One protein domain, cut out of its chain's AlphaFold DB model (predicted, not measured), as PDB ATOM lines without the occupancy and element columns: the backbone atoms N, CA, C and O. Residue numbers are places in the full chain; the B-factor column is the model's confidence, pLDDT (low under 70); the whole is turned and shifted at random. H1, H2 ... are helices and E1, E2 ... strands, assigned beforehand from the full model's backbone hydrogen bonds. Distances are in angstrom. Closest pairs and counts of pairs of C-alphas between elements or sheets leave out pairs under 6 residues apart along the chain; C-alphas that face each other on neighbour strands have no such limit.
ATOM      1  N   LYS A 239      92.176   0.419 179.495       60.09
ATOM      2  CA  LYS A 239      93.287   0.962 178.716       60.09
ATOM      3  C   LYS A 239      93.453   0.079 177.486       60.09
ATOM      4  O   LYS A 239      93.798  -1.094 177.608       60.09
ATOM      5  N   ILE A 240      93.186   0.653 176.326       70.94
ATOM      6  CA  ILE A 240      93.338  -0.005 175.031       70.94
ATOM      7  C   ILE A 240      94.627   0.467 174.361       70.94
ATOM      8  O   ILE A 240      95.194   1.500 174.727       70.94
ATOM      9  N   VAL A 241      95.092  -0.275 173.354       76.88
ATOM     10  CA  VAL A 241      96.119   0.237 172.440       76.88
ATOM     11  C   VAL A 241      95.496   1.394 171.651       76.88
ATOM     12  O   VAL A 241      94.448   1.177 171.041       76.88
ATOM     13  N   PRO A 242      96.093   2.604 171.656       79.94
ATOM     14  CA  PRO A 242      95.479   3.746 171.000       79.94
ATOM     15  C   PRO A 242      95.266   3.504 169.511       79.94
ATOM     16  O   PRO A 242      96.197   3.121 168.801       79.94
ATOM     17  N   TYR A 243      94.051   3.765 169.043       80.75
ATOM     18  CA  TYR A 243      93.702   3.688 167.631       80.75
ATOM     19  C   TYR A 243      93.040   4.988 167.171       80.75
ATOM     20  O   TYR A 243      92.486   5.749 167.969       80.75
ATOM     21  N   GLU A 244      93.140   5.264 165.873       85.00
ATOM     22  CA  GLU A 244      92.565   6.465 165.272       85.00
ATOM     23  C   GLU A 244      91.076   6.252 164.973       85.00
ATOM     24  O   GLU A 244      90.708   5.315 164.262       85.00
ATOM     25  N   GLN A 245      90.225   7.137 165.489       84.56
ATOM     26  CA  GLN A 245      88.793   7.157 165.209       84.56
ATOM     27  C   GLN A 245      88.472   8.300 164.249       84.56
ATOM     28  O   GLN A 245      88.858   9.447 164.468       84.56
ATOM     29  N   LYS A 246      87.715   8.006 163.191       84.44
ATOM     30  CA  LYS A 246      87.168   9.032 162.297       84.44
ATOM     31  C   LYS A 246      85.711   9.287 162.659       84.44
ATOM     32  O   LYS A 246      84.948   8.339 162.834       84.44
ATOM     33  N   ILE A 247      85.340  10.558 162.748       85.19
ATOM     34  CA  ILE A 247      83.964  11.002 162.983       85.19
ATOM     35  C   ILE A 247      83.517  11.925 161.850       85.19
ATOM     36  O   ILE A 247      84.349  12.504 161.147       85.19
ATOM     37  N   ALA A 248      82.205  12.056 161.672       86.12
ATOM     38  CA  ALA A 248      81.640  13.098 160.827       86.12
ATOM     39  C   ALA A 248      81.607  14.400 161.635       86.12
ATOM     40  O   ALA A 248      80.862  14.505 162.603       86.12
ATOM     41  N   TRP A 249      82.441  15.366 161.255       85.50
ATOM     42  CA  TRP A 249      82.571  16.627 161.980       85.50
ATOM     43  C   TRP A 249      81.284  17.448 161.925       85.50
ATOM     44  O   TRP A 249      80.745  17.709 160.848       85.50
ATOM     45  N   SER A 250      80.819  17.883 163.093       87.31
ATOM     46  CA  SER A 250      79.705  18.816 163.232       87.31
ATOM     47  C   SER A 250      80.137  20.108 163.927       87.31
ATOM     48  O   SER A 250      81.157  20.168 164.618       87.31
ATOM     49  N   ALA A 251      79.314  21.153 163.805       86.50
ATOM     50  CA  ALA A 251      79.535  22.416 164.510       86.50
ATOM     51  C   ALA A 251      79.555  22.248 166.045       86.50
ATOM     52  O   ALA A 251      80.205  23.029 166.741       86.50
ATOM     53  N   ALA A 252      78.872  21.225 166.574       85.25
ATOM     54  CA  ALA A 252      78.881  20.902 167.999       85.25
ATOM     55  C   ALA A 252      80.236  20.326 168.450       85.25
ATOM     56  O   ALA A 252      80.730  20.688 169.516       85.25
ATOM     57  N   ASP A 253      80.882  19.510 167.612       86.56
ATOM     58  CA  ASP A 253      82.192  18.914 167.912       86.56
ATOM     59  C   ASP A 253      83.305  19.976 167.925       86.56
ATOM     60  O   ASP A 253      84.199  19.962 168.776       86.56
ATOM     61  N   GLU A 254      83.224  20.957 167.022       85.50
ATOM     62  CA  GLU A 254      84.117  22.119 167.029       85.50
ATOM     63  C   GLU A 254      83.886  23.029 168.239       85.50
ATOM     64  O   GLU A 254      84.838  23.603 168.773       85.50
ATOM     65  N   ALA A 255      82.634  23.175 168.682       85.75
ATOM     66  CA  ALA A 255      82.313  23.919 169.895       85.75
ATOM     67  C   ALA A 255      82.901  23.230 171.136       85.75
ATOM     68  O   ALA A 255      83.502  23.910 171.962       85.75
ATOM     69  N   ALA A 256      82.828  21.897 171.220       86.56
ATOM     70  CA  ALA A 256      83.448  21.123 172.297       86.56
ATOM     71  C   ALA A 256      84.979  21.287 172.331       86.56
ATOM     72  O   ALA A 256      85.564  21.415 173.404       86.56
ATOM     73  N   LEU A 257      85.638  21.346 171.166       86.25
ATOM     74  CA  LEU A 257      87.076  21.630 171.068       86.25
ATOM     75  C   LEU A 257      87.424  23.045 171.557       86.25
ATOM     76  O   LEU A 257      88.404  23.229 172.280       86.25
ATOM     77  N   LYS A 258      86.617  24.047 171.196       86.25
ATOM     78  CA  LYS A 258      86.801  25.428 171.670       86.25
ATOM     79  C   LYS A 258      86.580  25.547 173.178       86.25
ATOM     80  O   LYS A 258      87.320  26.276 173.832       86.25
ATOM     81  N   ASP A 259      85.618  24.805 173.724       86.56
ATOM     82  CA  ASP A 259      85.307  24.772 175.160       86.56
ATOM     83  C   ASP A 259      86.483  24.240 175.997       86.56
ATOM     84  O   ASP A 259      86.799  24.780 177.054       86.56
ATOM     85  N   VAL A 260      87.233  23.264 175.469       84.12
ATOM     86  CA  VAL A 260      88.478  22.774 176.096       84.12
ATOM     87  C   VAL A 260      89.716  23.630 175.774       84.12
ATOM     88  O   VAL A 260      90.843  23.222 176.057       84.12
ATOM     89  N   GLY A 261      89.530  24.828 175.207       81.94
ATOM     90  CA  GLY A 261      90.584  25.829 175.010       81.94
ATOM     91  C   GLY A 261      91.358  25.730 173.692       81.94
ATOM     92  O   GLY A 261      92.413  26.355 173.558       81.94
ATOM     93  N   VAL A 262      90.871  24.973 172.703       84.69
ATOM     94  CA  VAL A 262      91.503  24.908 171.375       84.69
ATOM     95  C   VAL A 262      91.243  26.208 170.614       84.69
ATOM     96  O   VAL A 262      90.102  26.593 170.357       84.69
ATOM     97  N   SER A 263      92.323  26.888 170.222       82.38
ATOM     98  CA  SER A 263      92.238  28.133 169.452       82.38
ATOM     99  C   SER A 263      91.702  27.907 168.033       82.38
ATOM    100  O   SER A 263      91.951  26.874 167.411       82.38
ATOM    101  N   VAL A 264      91.023  28.914 167.475       80.75
ATOM    102  CA  VAL A 264      90.468  28.860 166.107       80.75
ATOM    103  C   VAL A 264      91.563  28.631 165.056       80.75
ATOM    104  O   VAL A 264      91.336  27.925 164.080       80.75
ATOM    105  N   SER A 265      92.777  29.143 165.285       81.12
ATOM    106  CA  SER A 265      93.937  28.904 164.417       81.12
ATOM    107  C   SER A 265      94.347  27.433 164.329       81.12
ATOM    108  O   SER A 265      94.864  27.021 163.297       81.12
ATOM    109  N   CYS A 266      94.081  26.629 165.365       80.56
ATOM    110  CA  CYS A 266      94.372  25.193 165.365       80.56
ATOM    111  C   CYS A 266      93.357  24.365 164.569       80.56
ATOM    112  O   CYS A 266      93.645  23.223 164.229       80.56
ATOM    113  N   LEU A 267      92.186  24.935 164.270       79.69
ATOM    114  CA  LEU A 267      91.118  24.298 163.491       79.69
ATOM    115  C   LEU A 267      91.069  24.803 162.040       79.69
ATOM    116  O   LEU A 267      90.292  24.294 161.243       79.69
ATOM    117  N   ALA A 268      91.872  25.815 161.694       72.38
ATOM    118  CA  ALA A 268      91.795  26.508 160.409       72.38
ATOM    119  C   ALA A 268      92.441  25.745 159.241       72.38
ATOM    120  O   ALA A 268      92.101  26.004 158.090       72.38
ATOM    121  N   ALA A 269      93.397  24.856 159.527       68.12
ATOM    122  CA  ALA A 269      94.143  24.126 158.502       68.12
ATOM    123  C   ALA A 269      93.491  22.783 158.153       68.12
ATOM    124  O   ALA A 269      93.323  22.490 156.978       68.12
ATOM    125  N   ASP A 270      93.137  21.996 159.171       77.50
ATOM    126  CA  ASP A 270      92.525  20.672 159.051       77.50
ATOM    127  C   ASP A 270      91.860  20.281 160.380       77.50
ATOM    128  O   ASP A 270      92.233  20.769 161.453       77.50
ATOM    129  N   HIS A 271      90.913  19.341 160.325       82.31
ATOM    130  CA  HIS A 271      90.347  18.744 161.530       82.31
ATOM    131  C   HIS A 271      91.374  17.851 162.262       82.31
ATOM    132  O   HIS A 271      92.145  17.135 161.612       82.31
ATOM    133  N   PRO A 272      91.391  17.845 163.610       84.19
ATOM    134  CA  PRO A 272      92.350  17.052 164.373       84.19
ATOM    135  C   PRO A 272      92.104  15.548 164.235       84.19
ATOM    136  O   PRO A 272      90.977  15.085 164.072       84.19
ATOM    137  N   ARG A 273      93.168  14.758 164.381       86.81
ATOM    138  CA  ARG A 273      93.063  13.298 164.484       86.81
ATOM    139  C   ARG A 273      92.642  12.914 165.893       86.81
ATOM    140  O   ARG A 273      93.205  13.420 166.861       86.81
ATOM    141  N   LEU A 274      91.678  12.009 166.007       87.19
ATOM    142  CA  LEU A 274      91.154  11.548 167.288       87.19
ATOM    143  C   LEU A 274      91.777  10.202 167.649       87.19
ATOM    144  O   LEU A 274      91.559   9.209 166.960       87.19
ATOM    145  N   LEU A 275      92.545  10.166 168.735       86.56
ATOM    146  CA  LEU A 275      93.134   8.943 169.275       86.56
ATOM    147  C   LEU A 275      92.319   8.467 170.472       86.56
ATOM    148  O   LEU A 275      92.284   9.141 171.503       86.56
ATOM    149  N   VAL A 276      91.681   7.307 170.348       83.88
ATOM    150  CA  VAL A 276      90.942   6.690 171.455       83.88
ATOM    151  C   VAL A 276      91.946   6.035 172.388       83.88
ATOM    152  O   VAL A 276      92.716   5.180 171.969       83.88
ATOM    153  N   THR A 277      91.972   6.458 173.649       78.94
ATOM    154  CA  THR A 277      92.976   6.008 174.634       78.94
ATOM    155  C   THR A 277      92.412   5.062 175.684       78.94
ATOM    156  O   THR A 277      93.162   4.325 176.327       78.94
ATOM    157  N   SER A 278      91.088   5.030 175.831       76.12
ATOM    158  CA  SER A 278      90.405   4.062 176.680       76.12
ATOM    159  C   SER A 278      88.949   3.893 176.281       76.12
ATOM    160  O   SER A 278      88.292   4.876 175.924       76.12
ATOM    161  N   GLU A 279      88.424   2.691 176.478       68.06
ATOM    162  CA  GLU A 279      86.999   2.390 176.370       68.06
ATOM    163  C   GLU A 279      86.395   2.204 177.767       68.06
ATOM    164  O   GLU A 279      86.940   1.484 178.610       68.06
ATOM    165  N   ARG A 280      85.252   2.848 178.031       64.75
ATOM    166  CA  ARG A 280      84.434   2.561 179.219       64.75
ATOM    167  C   ARG A 280      83.196   1.784 178.801       64.75
ATOM    168  O   ARG A 280      82.473   2.199 177.895       64.75
ATOM    169  N   ALA A 281      82.933   0.672 179.490       52.94
ATOM    170  CA  ALA A 281      81.722  -0.112 179.285       52.94
ATOM    171  C   ALA A 281      80.489   0.786 179.497       52.94
ATOM    172  O   ALA A 281      80.308   1.344 180.576       52.94
ATOM    173  N   ASN A 282      79.657   0.918 178.459       54.97
ATOM    174  CA  ASN A 282      78.491   1.804 178.393       54.97
ATOM    175  C   ASN A 282      78.797   3.313 178.504       54.97
ATOM    176  O   ASN A 282      78.395   3.962 179.462       54.97
ATOM    177  N   GLN A 283      79.350   3.895 177.437       57.44
ATOM    178  CA  GLN A 283      78.836   5.125 176.791       57.44
ATOM    179  C   GLN A 283      79.855   6.232 176.459       57.44
ATOM    180  O   GLN A 283      79.474   7.215 175.816       57.44
ATOM    181  N   ARG A 284      81.117   6.138 176.899       68.12
ATOM    182  CA  ARG A 284      82.084   7.248 176.786       68.12
ATOM    183  C   ARG A 284      83.520   6.749 176.640       68.12
ATOM    184  O   ARG A 284      84.043   6.141 177.573       68.12
ATOM    185  N   SER A 285      84.161   7.045 175.515       79.25
ATOM    186  CA  SER A 285      85.586   6.758 175.310       79.25
ATOM    187  C   SER A 285      86.407   8.027 175.512       79.25
ATOM    188  O   SER A 285      86.032   9.089 175.016       79.25
ATOM    189  N   ASP A 286      87.524   7.945 176.236       81.19
ATOM    190  CA  ASP A 286      88.440   9.085 176.346       81.19
ATOM    191  C   ASP A 286      89.270   9.187 175.066       81.19
ATOM    192  O   ASP A 286      89.964   8.245 174.661       81.19
ATOM    193  N   VAL A 287      89.221  10.367 174.460       85.25
ATOM    194  CA  VAL A 287      89.860  10.663 173.184       85.25
ATOM    195  C   VAL A 287      90.828  11.825 173.338       85.25
ATOM    196  O   VAL A 287      90.566  12.791 174.054       85.25
ATOM    197  N   ILE A 288      91.963  11.734 172.653       86.00
ATOM    198  CA  ILE A 288      92.924  12.822 172.515       86.00
ATOM    199  C   ILE A 288      92.854  13.342 171.079       86.00
ATOM    200  O   ILE A 288      93.114  12.598 170.136       86.00
ATOM    201  N   ALA A 289      92.512  14.617 170.921       84.69
ATOM    202  CA  ALA A 289      92.574  15.330 169.654       84.69
ATOM    203  C   ALA A 289      94.005  15.831 169.408       84.69
ATOM    204  O   ALA A 289      94.557  16.576 170.223       84.69
ATOM    205  N   VAL A 290      94.603  15.416 168.291       85.38
ATOM    206  CA  VAL A 290      95.967  15.764 167.871       85.38
ATOM    207  C   VAL A 290      95.910  16.580 166.581       85.38
ATOM    208  O   VAL A 290      95.349  16.140 165.579       85.38
ATOM    209  N   PHE A 291      96.511  17.765 166.605       85.12
ATOM    210  CA  PHE A 291      96.490  18.719 165.497       85.12
ATOM    211  C   PHE A 291      97.712  18.541 164.591       85.12
ATOM    212  O   PHE A 291      98.805  18.232 165.063       85.12
ATOM    213  N   SER A 292      97.532  18.745 163.286       77.50
ATOM    214  CA  SER A 292      98.620  18.701 162.298       77.50
ATOM    215  C   SER A 292      99.501  19.955 162.336       77.50
ATOM    216  O   SER A 292     100.666  19.911 161.943       77.50
ATOM    217  N   THR A 293      98.957  21.074 162.818       78.69
ATOM    218  CA  THR A 293      99.644  22.364 162.889       78.69
ATOM    219  C   THR A 293     100.611  22.417 164.072       78.69
ATOM    220  O   THR A 293     100.258  22.116 165.214       78.69
ATOM    221  N   THR A 294     101.843  22.848 163.811       72.00
ATOM    222  CA  THR A 294     102.859  23.053 164.846       72.00
ATOM    223  C   THR A 294     102.444  24.173 165.807       72.00
ATOM    224  O   THR A 294     101.991  25.234 165.389       72.00
ATOM    225  N   GLY A 295     102.591  23.936 167.116       74.25
ATOM    226  CA  GLY A 295     102.230  24.901 168.167       74.25
ATOM    227  C   GLY A 295     100.828  24.734 168.770       74.25
ATOM    228  O   GLY A 295     100.497  25.449 169.713       74.25
ATOM    229  N   CYS A 296     100.030  23.776 168.292       82.12
ATOM    230  CA  CYS A 296      98.717  23.450 168.853       82.12
ATOM    231  C   CYS A 296      98.813  22.292 169.866       82.12
ATOM    232  O   CYS A 296      99.201  21.187 169.478       82.12
ATOM    233  N   PRO A 297      98.486  22.505 171.158       83.31
ATOM    234  CA  PRO A 297      98.558  21.447 172.162       83.31
ATOM    235  C   PRO A 297      97.457  20.394 171.942       83.31
ATOM    236  O   PRO A 297      96.358  20.742 171.505       83.31
ATOM    237  N   PRO A 298      97.714  19.111 172.257       85.31
ATOM    238  CA  PRO A 298      96.685  18.080 172.200       85.31
ATOM    239  C   PRO A 298      95.596  18.342 173.248       85.31
ATOM    240  O   PRO A 298      95.892  18.751 174.372       85.31
ATOM    241  N   ALA A 299      94.341  18.063 172.897       86.25
ATOM    242  CA  ALA A 299      93.187  18.278 173.774       86.25
ATOM    243  C   ALA A 299      92.530  16.946 174.156       86.25
ATOM    244  O   ALA A 299      92.345  16.079 173.304       86.25
ATOM    245  N   ARG A 300      92.171  16.768 175.433       84.75
ATOM    246  CA  ARG A 300      91.500  15.554 175.927       84.75
ATOM    247  C   ARG A 300      89.995  15.788 176.011       84.75
ATOM    248  O   ARG A 300      89.559  16.696 176.710       84.75
ATOM    249  N   LEU A 301      89.223  14.942 175.341       87.12
ATOM    250  CA  LEU A 301      87.767  15.015 175.228       87.12
ATOM    251  C   LEU A 301      87.144  13.646 175.490       87.12
ATOM    252  O   LEU A 301      87.841  12.635 175.613       87.12
ATOM    253  N   ILE A 302      85.818  13.624 175.560       85.75
ATOM    254  CA  ILE A 302      85.033  12.396 175.595       85.75
ATOM    255  C   ILE A 302      84.342  12.217 174.247       85.75
ATOM    256  O   ILE A 302      83.689  13.136 173.759       85.75
ATOM    257  N   LEU A 303      84.442  11.016 173.683       84.31
ATOM    258  CA  LEU A 303      83.626  10.581 172.558       84.31
ATOM    259  C   LEU A 303      82.386   9.859 173.083       84.31
ATOM    260  O   LEU A 303      82.493   8.876 173.823       84.31
ATOM    261  N   THR A 304      81.213  10.369 172.725       83.56
ATOM    262  CA  THR A 304      79.925   9.764 173.070       83.56
ATOM    263  C   THR A 304      79.626   8.561 172.171       83.56
ATOM    264  O   THR A 304      80.231   8.381 171.116       83.56
ATOM    265  N   ASN A 305      78.634   7.753 172.549       77.25
ATOM    266  CA  ASN A 305      78.139   6.643 171.721       77.25
ATOM    267  C   ASN A 305      77.648   7.045 170.326       77.25
ATOM    268  O   ASN A 305      77.584   6.202 169.436       77.25
ATOM    269  N   GLU A 306      77.272   8.308 170.148       80.56
ATOM    270  CA  GLU A 306      76.802   8.849 168.872       80.56
ATOM    271  C   GLU A 306      77.967   9.358 168.006       80.56
ATOM    272  O   GLU A 306      77.744   9.957 166.962       80.56
ATOM    273  N   ASN A 307      79.214   9.087 168.416       80.44
ATOM    274  CA  ASN A 307      80.446   9.565 167.785       80.44
ATOM    275  C   ASN A 307      80.583  11.096 167.762       80.44
ATOM    276  O   ASN A 307      81.217  11.642 166.861       80.44
ATOM    277  N   HIS A 308      80.044  11.770 168.780       84.75
ATOM    278  CA  HIS A 308      80.202  13.209 168.979       84.75
ATOM    279  C   HIS A 308      81.170  13.519 170.122       84.75
ATOM    280  O   HIS A 308      81.284  12.760 171.090       84.75
ATOM    281  N   LEU A 309      81.875  14.640 170.005       85.69
ATOM    282  CA  LEU A 309      82.799  15.140 171.013       85.69
ATOM    283  C   LEU A 309      82.050  15.929 172.086       85.69
ATOM    284  O   LEU A 309      81.192  16.759 171.800       85.69
ATOM    285  N   SER A 310      82.438  15.703 173.335       84.31
ATOM    286  CA  SER A 310      82.000  16.477 174.492       84.31
ATOM    287  C   SER A 310      83.214  16.914 175.298       84.31
ATOM    288  O   SER A 310      84.156  16.132 175.489       84.31
ATOM    289  N   SER A 311      83.174  18.142 175.818       79.31
ATOM    290  CA  SER A 311      84.046  18.543 176.919       79.31
ATOM    291  C   SER A 311      83.737  17.690 178.157       79.31
ATOM    292  O   SER A 311      82.648  17.112 178.279       79.31
TER     293      SER A 311
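This is residues 239 to 311 of the 312 residues of an uncharacterized protein of Rhizobium fredii (UniProt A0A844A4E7). Look first for a strongly twisted antiparallel sheet, order E1 E2 E3 E4, with helix H1 over its edge strand E4 and the short helix H2 off the sheet. E2, E3 and E4 form a meander, each strand the antiparallel neighbour of the one before. The 73 printed residues, class mixed, run E1 H1 H2 E2 E3 E4. The whole is compact, radius of gyration of the C-alphas 11.6 A, spans 35 by 24 by 19 A.

Find the hairpin of E2, residues 273 to 280, and E3, residues 284 to 290: N 275 and O 288 are 2.9 A apart. E4, residues 299 to 304, forms a hairpin with E3 (N 287 and O 301, 2.9 A). E1, residues 239 to 245, neighbours E2 (N 245 and O 274, 2.9 A). H1, residues 251 to 259, is on the sheet; its closest C-alpha pair with E4 is Leu 257 and Ala 299, 7.5 A. H2, residues 264 to 267, is close to H1 but not clearly touching: C-alphas 258 and 264, 7.5 A. In H1 every O i to N i+4 pair is within hydrogen-bond range; H2 is too short for one.

From C-alpha 239 at (93.287, 0.962, 178.716), E1 runs 15.5 A; E2 spans 20.2 A, E3 18.6 A, H1 12.3 A. E4, 15.8 A, ends at (79.925, 9.764, 173.070).

The C-alphas farthest apart, Asn 282 and Thr 294, are 35.1 A apart. The printed part has no cut and no long link. Residues 239, 269 and 279 to 284 are under pLDDT 70.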